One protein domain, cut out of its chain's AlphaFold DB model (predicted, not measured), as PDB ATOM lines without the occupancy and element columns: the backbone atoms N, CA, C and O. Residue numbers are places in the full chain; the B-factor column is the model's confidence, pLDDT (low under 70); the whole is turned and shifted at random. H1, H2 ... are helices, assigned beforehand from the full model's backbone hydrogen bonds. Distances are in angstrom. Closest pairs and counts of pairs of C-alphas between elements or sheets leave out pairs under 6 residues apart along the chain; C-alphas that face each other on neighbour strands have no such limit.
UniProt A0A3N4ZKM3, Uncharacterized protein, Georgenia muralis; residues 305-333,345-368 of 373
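Overview. This is residues 305 to 333 and 345 to 368 of the 373 residues of an uncharacterized protein of Georgenia muralis (UniProt A0A3N4ZKM3). Three helices make the body: H1 lies between H3, side by side with it, and H2, which folds back after H1 as a loosely opened helical hairpin. The short helix H4 goes on beyond the far end of H3, touching no helix. The printed part has 53 residues, with four named helices in the order H1, H2, H3, H4 and no named strand; the class is all helix. It is compact, with a radius of gyration of the C-alphas of 11.4 A and spans of 33 by 24 by 14 A.

Along the chain. Find C-alpha 309 at (-2.988, -21.082, 33.140); from there H1 runs through residues 309 to 318, 14.5 A long. H2 follows in residues 320 to 329, 14.9 A long. After the cut, find C-alpha 348 at (-5.134, -27.288, 36.986), where H3, residues 348 to 357, begins its 14.2 A. H4, residues 359 to 365, is 9.8 A long and ends at C-alpha 365, at (14.637, -32.485, 50.904).

Arrangement. Look first at H1 and H2, a helical hairpin: they touch, with the closest C-alphas, Ala 316 and Val 322, 5.1 A apart. They run opposite ways at a steep tilt of 37 degrees, only just steep. H1 and H3 touch at Ala 311 and Gly 348, whose C-alphas, the closest, are 3.8 A apart; they run the same way at a shallow tilt of 14 degrees. H1 and H4 are close but not clearly touching, the closest C-alphas, Ala 318 and Leu 359, being 7.4 A apart. H3 and H4 meet only through their link, and H2 is apart from H3 and H4. In H1, H3 and H4 every O i to N i+4 pair is within hydrogen-bond range; in H2, 5 of 6 are.

Size, cuts and confidence. The C-alphas farthest apart, Pro 333 and Gly 368, are 33.4 A apart. Residues 334 to 344 are not printed, and C-alphas 333 and 345 stand 18.0 A apart across this cut, which lies in the link from H2 to H3. The links H1 to H2 and H3 to H4 are tight. Mean pLDDT of the printed part is 84.0; residues 331 to 333 and 367 to 368 are under 70.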
ATOM      1  N   ARG A 305       1.931 -23.645  26.887       86.88
ATOM      2  CA  ARG A 305       2.030 -24.901  26.118       86.88
ATOM      3  C   ARG A 305       2.122 -26.133  27.009       86.88
ATOM      4  O   ARG A 305       1.623 -27.187  26.609       86.88
ATOM      5  N   LEU A 306       2.798 -26.023  28.154       88.44
ATOM      6  CA  LEU A 306       3.127 -27.169  29.012       88.44
ATOM      7  C   LEU A 306       1.990 -27.512  29.979       88.44
ATOM      8  O   LEU A 306       1.704 -28.684  30.238       88.44
ATOM      9  N   ALA A 307       1.305 -26.490  30.479       91.00
ATOM     10  CA  ALA A 307       0.241 -26.622  31.461       91.00
ATOM     11  C   ALA A 307      -0.837 -25.566  31.211       91.00
ATOM     12  O   ALA A 307      -0.604 -24.596  30.497       91.00
ATOM     13  N   THR A 308      -2.033 -25.736  31.770       93.50
ATOM     14  CA  THR A 308      -3.053 -24.676  31.695       93.50
ATOM     15  C   THR A 308      -2.652 -23.467  32.551       93.50
ATOM     16  O   THR A 308      -1.850 -23.594  33.476       93.50
ATOM     17  N   ARG A 309      -3.235 -22.281  32.301       92.50
ATOM     18  CA  ARG A 309      -2.988 -21.082  33.140       92.50
ATOM     19  C   ARG A 309      -3.218 -21.367  34.631       92.50
ATOM     20  O   ARG A 309      -2.405 -20.996  35.465       92.50
ATOM     21  N   TRP A 310      -4.285 -22.105  34.939       92.38
ATOM     22  CA  TRP A 310      -4.608 -22.536  36.301       92.38
ATOM     23  C   TRP A 310      -3.580 -23.493  36.901       92.38
ATOM     24  O   TRP A 310      -3.326 -23.432  38.095       92.38
ATOM     25  N   ALA A 311      -2.977 -24.367  36.096       91.88
ATOM     26  CA  ALA A 311      -1.927 -25.250  36.584       91.88
ATOM     27  C   ALA A 311      -0.676 -24.470  37.004       91.88
ATOM     28  O   ALA A 311      -0.150 -24.701  38.089       91.88
ATOM     29  N   TRP A 312      -0.245 -23.509  36.184       90.69
ATOM     30  CA  TRP A 312       0.872 -22.632  36.525       90.69
ATOM     31  C   TRP A 312       0.585 -21.766  37.746       90.69
ATOM     32  O   TRP A 312       1.459 -21.635  38.593       90.69
ATOM     33  N   PHE A 313      -0.640 -21.251  37.878       89.38
ATOM     34  CA  PHE A 313      -1.060 -20.519  39.071       89.38
ATOM     35  C   PHE A 313      -0.854 -21.349  40.347       89.38
ATOM     36  O   PHE A 313      -0.166 -20.900  41.256       89.38
ATOM     37  N   TRP A 314      -1.369 -22.585  40.392       90.81
ATOM     38  CA  TRP A 314      -1.238 -23.437  41.580       90.81
ATOM     39  C   TRP A 314       0.212 -23.787  41.917       90.81
ATOM     40  O   TRP A 314       0.600 -23.728  43.080       90.81
ATOM     41  N   LEU A 315       1.028 -24.112  40.911       86.88
ATOM     42  CA  LEU A 315       2.439 -24.426  41.143       86.88
ATOM     43  C   LEU A 315       3.221 -23.196  41.623       86.88
ATOM     44  O   LEU A 315       4.092 -23.321  42.479       86.88
ATOM     45  N   ALA A 316       2.911 -22.016  41.087       85.81
ATOM     46  CA  ALA A 316       3.639 -20.793  41.390       85.81
ATOM     47  C   ALA A 316       3.254 -20.171  42.742       85.81
ATOM     48  O   ALA A 316       4.100 -19.565  43.393       85.81
ATOM     49  N   VAL A 317       2.011 -20.372  43.194       84.81
ATOM     50  CA  VAL A 317       1.593 -20.064  44.574       84.81
ATOM     51  C   VAL A 317       2.326 -20.951  45.579       84.81
ATOM     52  O   VAL A 317       2.671 -20.496  46.661       84.81
ATOM     53  N   ALA A 318       2.579 -22.210  45.225       83.50
ATOM     54  CA  ALA A 318       3.168 -23.166  46.153       83.50
ATOM     55  C   ALA A 318       4.699 -23.062  46.268       83.50
ATOM     56  O   ALA A 318       5.251 -23.451  47.292       83.50
ATOM     57  N   ALA A 319       5.397 -22.549  45.248       81.75
ATOM     58  CA  ALA A 319       6.830 -22.279  45.346       81.75
ATOM     59  C   ALA A 319       7.264 -21.132  44.429       81.75
ATOM     60  O   ALA A 319       7.167 -21.229  43.203       81.75
ATOM     61  N   ALA A 320       7.857 -20.087  45.012       80.56
ATOM     62  CA  ALA A 320       8.375 -18.937  44.271       80.56
ATOM     63  C   ALA A 320       9.340 -19.307  43.116       80.56
ATOM     64  O   ALA A 320       9.191 -18.741  42.030       80.56
ATOM     65  N   PRO A 321      10.257 -20.294  43.248       81.94
ATOM     66  CA  PRO A 321      11.126 -20.711  42.142       81.94
ATOM     67  C   PRO A 321      10.378 -21.204  40.894       81.94
ATOM     68  O   PRO A 321      10.910 -21.136  39.784       81.94
ATOM     69  N   VAL A 322       9.132 -21.667  41.031       85.31
ATOM     70  CA  VAL A 322       8.316 -22.106  39.890       85.31
ATOM     71  C   VAL A 322       8.001 -20.940  38.954       85.31
ATOM     72  O   VAL A 322       7.928 -21.154  37.743       85.31
ATOM     73  N   TRP A 323       7.880 -19.706  39.458       80.94
ATOM     74  CA  TRP A 323       7.714 -18.531  38.596       80.94
ATOM     75  C   TRP A 323       8.887 -18.367  37.630       80.94
ATOM     76  O   TRP A 323       8.682 -18.065  36.455       80.94
ATOM     77  N   LEU A 324      10.110 -18.635  38.089       82.19
ATOM     78  CA  LEU A 324      11.294 -18.581  37.238       82.19
ATOM     79  C   LEU A 324      11.244 -19.677  36.166       82.19
ATOM     80  O   LEU A 324      11.475 -19.411  34.987       82.19
ATOM     81  N   VAL A 325      10.865 -20.894  36.561       84.56
ATOM     82  CA  VAL A 325      10.684 -22.029  35.645       84.56
ATOM     83  C   VAL A 325       9.620 -21.722  34.590       84.56
ATOM     84  O   VAL A 325       9.844 -21.996  33.414       84.56
ATOM     85  N   PHE A 326       8.498 -21.107  34.973       82.31
ATOM     86  CA  PHE A 326       7.466 -20.653  34.041       82.31
ATOM     87  C   PHE A 326       8.043 -19.677  33.014       82.31
ATOM     88  O   PHE A 326       7.922 -19.903  31.811       82.31
ATOM     89  N   VAL A 327       8.722 -18.622  33.471       78.81
ATOM     90  CA  VAL A 327       9.276 -17.598  32.576       78.81
ATOM     91  C   VAL A 327      10.348 -18.180  31.640       78.81
ATOM     92  O   VAL A 327      10.422 -17.772  30.477       78.81
ATOM     93  N   LEU A 328      11.124 -19.168  32.102       81.00
ATOM     94  CA  LEU A 328      12.188 -19.825  31.334       81.00
ATOM     95  C   LEU A 328      11.707 -20.946  30.392       81.00
ATOM     96  O   LEU A 328      12.300 -21.106  29.325       81.00
ATOM     97  N   LEU A 329      10.668 -21.717  30.746       79.69
ATOM     98  CA  LEU A 329      10.182 -22.885  29.976       79.69
ATOM     99  C   LEU A 329       8.980 -22.600  29.065       79.69
ATOM    100  O   LEU A 329       8.793 -23.309  28.073       79.69
ATOM    101  N   GLU A 330       8.197 -21.550  29.326       76.88
ATOM    102  CA  GLU A 330       7.125 -21.096  28.424       76.88
ATOM    103  C   GLU A 330       7.546 -20.176  27.247       76.88
ATOM    104  O   GLU A 330       6.667 -19.610  26.577       76.88
ATOM    105  N   PRO A 331       8.832 -20.002  26.862       61.88
ATOM    106  CA  PRO A 331       9.124 -19.691  25.482       61.88
ATOM    107  C   PRO A 331       8.957 -20.977  24.669       61.88
ATOM    108  O   PRO A 331       9.776 -21.892  24.716       61.88
ATOM    109  N   ALA A 332       7.962 -20.995  23.774       60.75
ATOM    110  CA  ALA A 332       8.279 -21.542  22.460       60.75
ATOM    111  C   ALA A 332       9.569 -20.820  22.047       60.75
ATOM    112  O   ALA A 332       9.541 -19.583  22.043       60.75
ATOM    113  N   PRO A 333      10.693 -21.526  21.818       54.72
ATOM    114  CA  PRO A 333      11.934 -20.859  21.478       54.72
ATOM    115  C   PRO A 333      11.580 -19.884  20.353       54.72
ATOM    116  O   PRO A 333      11.040 -20.322  19.343       54.72
ATOM    117  N   ARG A 345      -1.137 -32.057  28.270       90.81
ATOM    118  CA  ARG A 345      -1.013 -30.854  29.106       90.81
ATOM    119  C   ARG A 345      -1.367 -31.169  30.558       90.81
ATOM    120  O   ARG A 345      -2.344 -31.880  30.805       90.81
ATOM    121  N   LEU A 346      -0.617 -30.606  31.505       91.31
ATOM    122  CA  LEU A 346      -0.963 -30.678  32.925       91.31
ATOM    123  C   LEU A 346      -2.194 -29.793  33.186       91.31
ATOM    124  O   LEU A 346      -2.179 -28.592  32.901       91.31
ATOM    125  N   THR A 347      -3.282 -30.387  33.678       94.56
ATOM    126  CA  THR A 347      -4.497 -29.637  34.025       94.56
ATOM    127  C   THR A 347      -4.382 -29.043  35.427       94.56
ATOM    128  O   THR A 347      -3.614 -29.527  36.257       94.56
ATOM    129  N   GLY A 348      -5.171 -28.000  35.703       89.94
ATOM    130  CA  GLY A 348      -5.134 -27.288  36.986       89.94
ATOM    131  C   GLY A 348      -5.348 -28.195  38.199       89.94
ATOM    132  O   GLY A 348      -4.641 -28.047  39.187       89.94
ATOM    133  N   GLY A 349      -6.251 -29.179  38.100       89.69
ATOM    134  CA  GLY A 349      -6.499 -30.132  39.188       89.69
ATOM    135  C   GLY A 349      -5.298 -31.029  39.494       89.69
ATOM    136  O   GLY A 349      -4.964 -31.232  40.654       89.69
ATOM    137  N   TRP A 350      -4.595 -31.514  38.464       93.69
ATOM    138  CA  TRP A 350      -3.375 -32.305  38.664       93.69
ATOM    139  C   TRP A 350      -2.236 -31.468  39.238       93.69
ATOM    140  O   TRP A 350      -1.533 -31.922  40.133       93.69
ATOM    141  N   ALA A 351      -2.073 -30.240  38.750       90.06
ATOM    142  CA  ALA A 351      -1.066 -29.320  39.258       90.06
ATOM    143  C   ALA A 351      -1.288 -28.968  40.734       90.06
ATOM    144  O   ALA A 351      -0.330 -28.982  41.496       90.06
ATOM    145  N   PHE A 352      -2.542 -28.742  41.137       89.56
ATOM    146  CA  PHE A 352      -2.921 -28.536  42.535       89.56
ATOM    147  C   PHE A 352      -2.560 -29.740  43.419       89.56
ATOM    148  O   PHE A 352      -2.007 -29.588  44.504       89.56
ATOM    149  N   LEU A 353      -2.820 -30.964  42.947       92.19
ATOM    150  CA  LEU A 353      -2.429 -32.162  43.694       92.19
ATOM    151  C   LEU A 353      -0.907 -32.262  43.836       92.19
ATOM    152  O   LEU A 353      -0.416 -32.523  44.932       92.19
ATOM    153  N   VAL A 354      -0.158 -32.018  42.758       89.19
ATOM    154  CA  VAL A 354       1.314 -32.021  42.786       89.19
ATOM    155  C   VAL A 354       1.848 -30.946  43.734       89.19
ATOM    156  O   VAL A 354       2.753 -31.231  44.517       89.19
ATOM    157  N   SER A 355       1.278 -29.740  43.705       86.88
ATOM    158  CA  SER A 355       1.729 -28.627  44.538       86.88
ATOM    159  C   SER A 355       1.516 -28.887  46.027       86.88
ATOM    160  O   SER A 355       2.377 -28.543  46.823       86.88
ATOM    161  N   VAL A 356       0.407 -29.525  46.408       88.12
ATOM    162  CA  VAL A 356       0.110 -29.820  47.819       88.12
ATOM    163  C   VAL A 356       0.865 -31.054  48.328       88.12
ATOM    164  O   VAL A 356       1.219 -31.104  49.499       88.12
ATOM    165  N   THR A 357       1.118 -32.057  47.480       90.06
ATOM    166  CA  THR A 357       1.666 -33.354  47.937       90.06
ATOM    167  C   THR A 357       3.161 -33.524  47.699       90.06
ATOM    168  O   THR A 357       3.870 -34.011  48.575       90.06
ATOM    169  N   VAL A 358       3.657 -33.145  46.522       90.25
ATOM    170  CA  VAL A 358       5.045 -33.413  46.115       90.25
ATOM    171  C   VAL A 358       5.950 -32.258  46.515       90.25
ATOM    172  O   VAL A 358       7.065 -32.474  46.982       90.25
ATOM    173  N   LEU A 359       5.474 -31.027  46.339       84.50
ATOM    174  CA  LEU A 359       6.303 -29.839  46.504       84.50
ATOM    175  C   LEU A 359       6.835 -29.647  47.933       84.50
ATOM    176  O   LEU A 359       8.034 -29.405  48.046       84.50
ATOM    177  N   PRO A 360       6.050 -29.836  49.015       82.25
ATOM    178  CA  PRO A 360       6.572 -29.709  50.376       82.25
ATOM    179  C   PRO A 360       7.678 -30.726  50.668       82.25
ATOM    180  O   PRO A 360       8.655 -30.396  51.329       82.25
ATOM    181  N   PHE A 361       7.557 -31.942  50.124       86.06
ATOM    182  CA  PHE A 361       8.559 -32.996  50.285       86.06
ATOM    183  C   PHE A 361       9.843 -32.701  49.498       86.06
ATOM    184  O   PHE A 361      10.946 -32.943  49.976       86.06
ATOM    185  N   VAL A 362       9.716 -32.153  48.287       85.12
ATOM    186  CA  VAL A 362      10.881 -31.729  47.495       85.12
ATOM    187  C   VAL A 362      11.581 -30.545  48.160       85.12
ATOM    188  O   VAL A 362      12.805 -30.535  48.230       85.12
ATOM    189  N   LEU A 363      10.822 -29.572  48.670       81.38
ATOM    190  CA  LEU A 363      11.372 -28.405  49.360       81.38
ATOM    191  C   LEU A 363      12.035 -28.780  50.691       81.38
ATOM    192  O   LEU A 363      13.091 -28.236  50.997       81.38
ATOM    193  N   SER A 364      11.480 -29.734  51.444       78.81
ATOM    194  CA  SER A 364      12.093 -30.218  52.688       78.81
ATOM    195  C   SER A 364      13.343 -31.072  52.454       78.81
ATOM    196  O   SER A 364      14.216 -31.126  53.316       78.81
ATOM    197  N   ALA A 365      13.456 -31.717  51.289       82.31
ATOM    198  CA  ALA A 365      14.637 -32.485  50.904       82.31
ATOM    199  C   ALA A 365      15.801 -31.613  50.401       82.31
ATOM    200  O   ALA A 365      16.917 -32.119  50.267       82.31
ATOM    201  N   LEU A 366      15.571 -30.329  50.100       78.88
ATOM    202  CA  LEU A 366      16.648 -29.422  49.717       78.88
ATOM    203  C   LEU A 366      17.501 -29.095  50.957       78.88
ATOM    204  O   LEU A 366      16.980 -28.539  51.926       78.88
ATOM    205  N   PRO A 367      18.807 -29.424  50.956       63.66
ATOM    206  CA  PRO A 367      19.688 -29.094  52.069       63.66
ATOM    207  C   PRO A 367      19.748 -27.569  52.236       63.66
ATOM    208  O   PRO A 367      20.094 -26.852  51.297       63.66
ATOM    209  N   GLY A 368      19.377 -27.087  53.426       61.50
ATOM    210  CA  GLY A 368      19.208 -25.657  53.716       61.50
ATOM    211  C   GLY A 368      17.787 -25.124  53.501       61.50
ATOM    212  O   GLY A 368      17.647 -23.953  53.166       61.50
TER     213      GLY A 368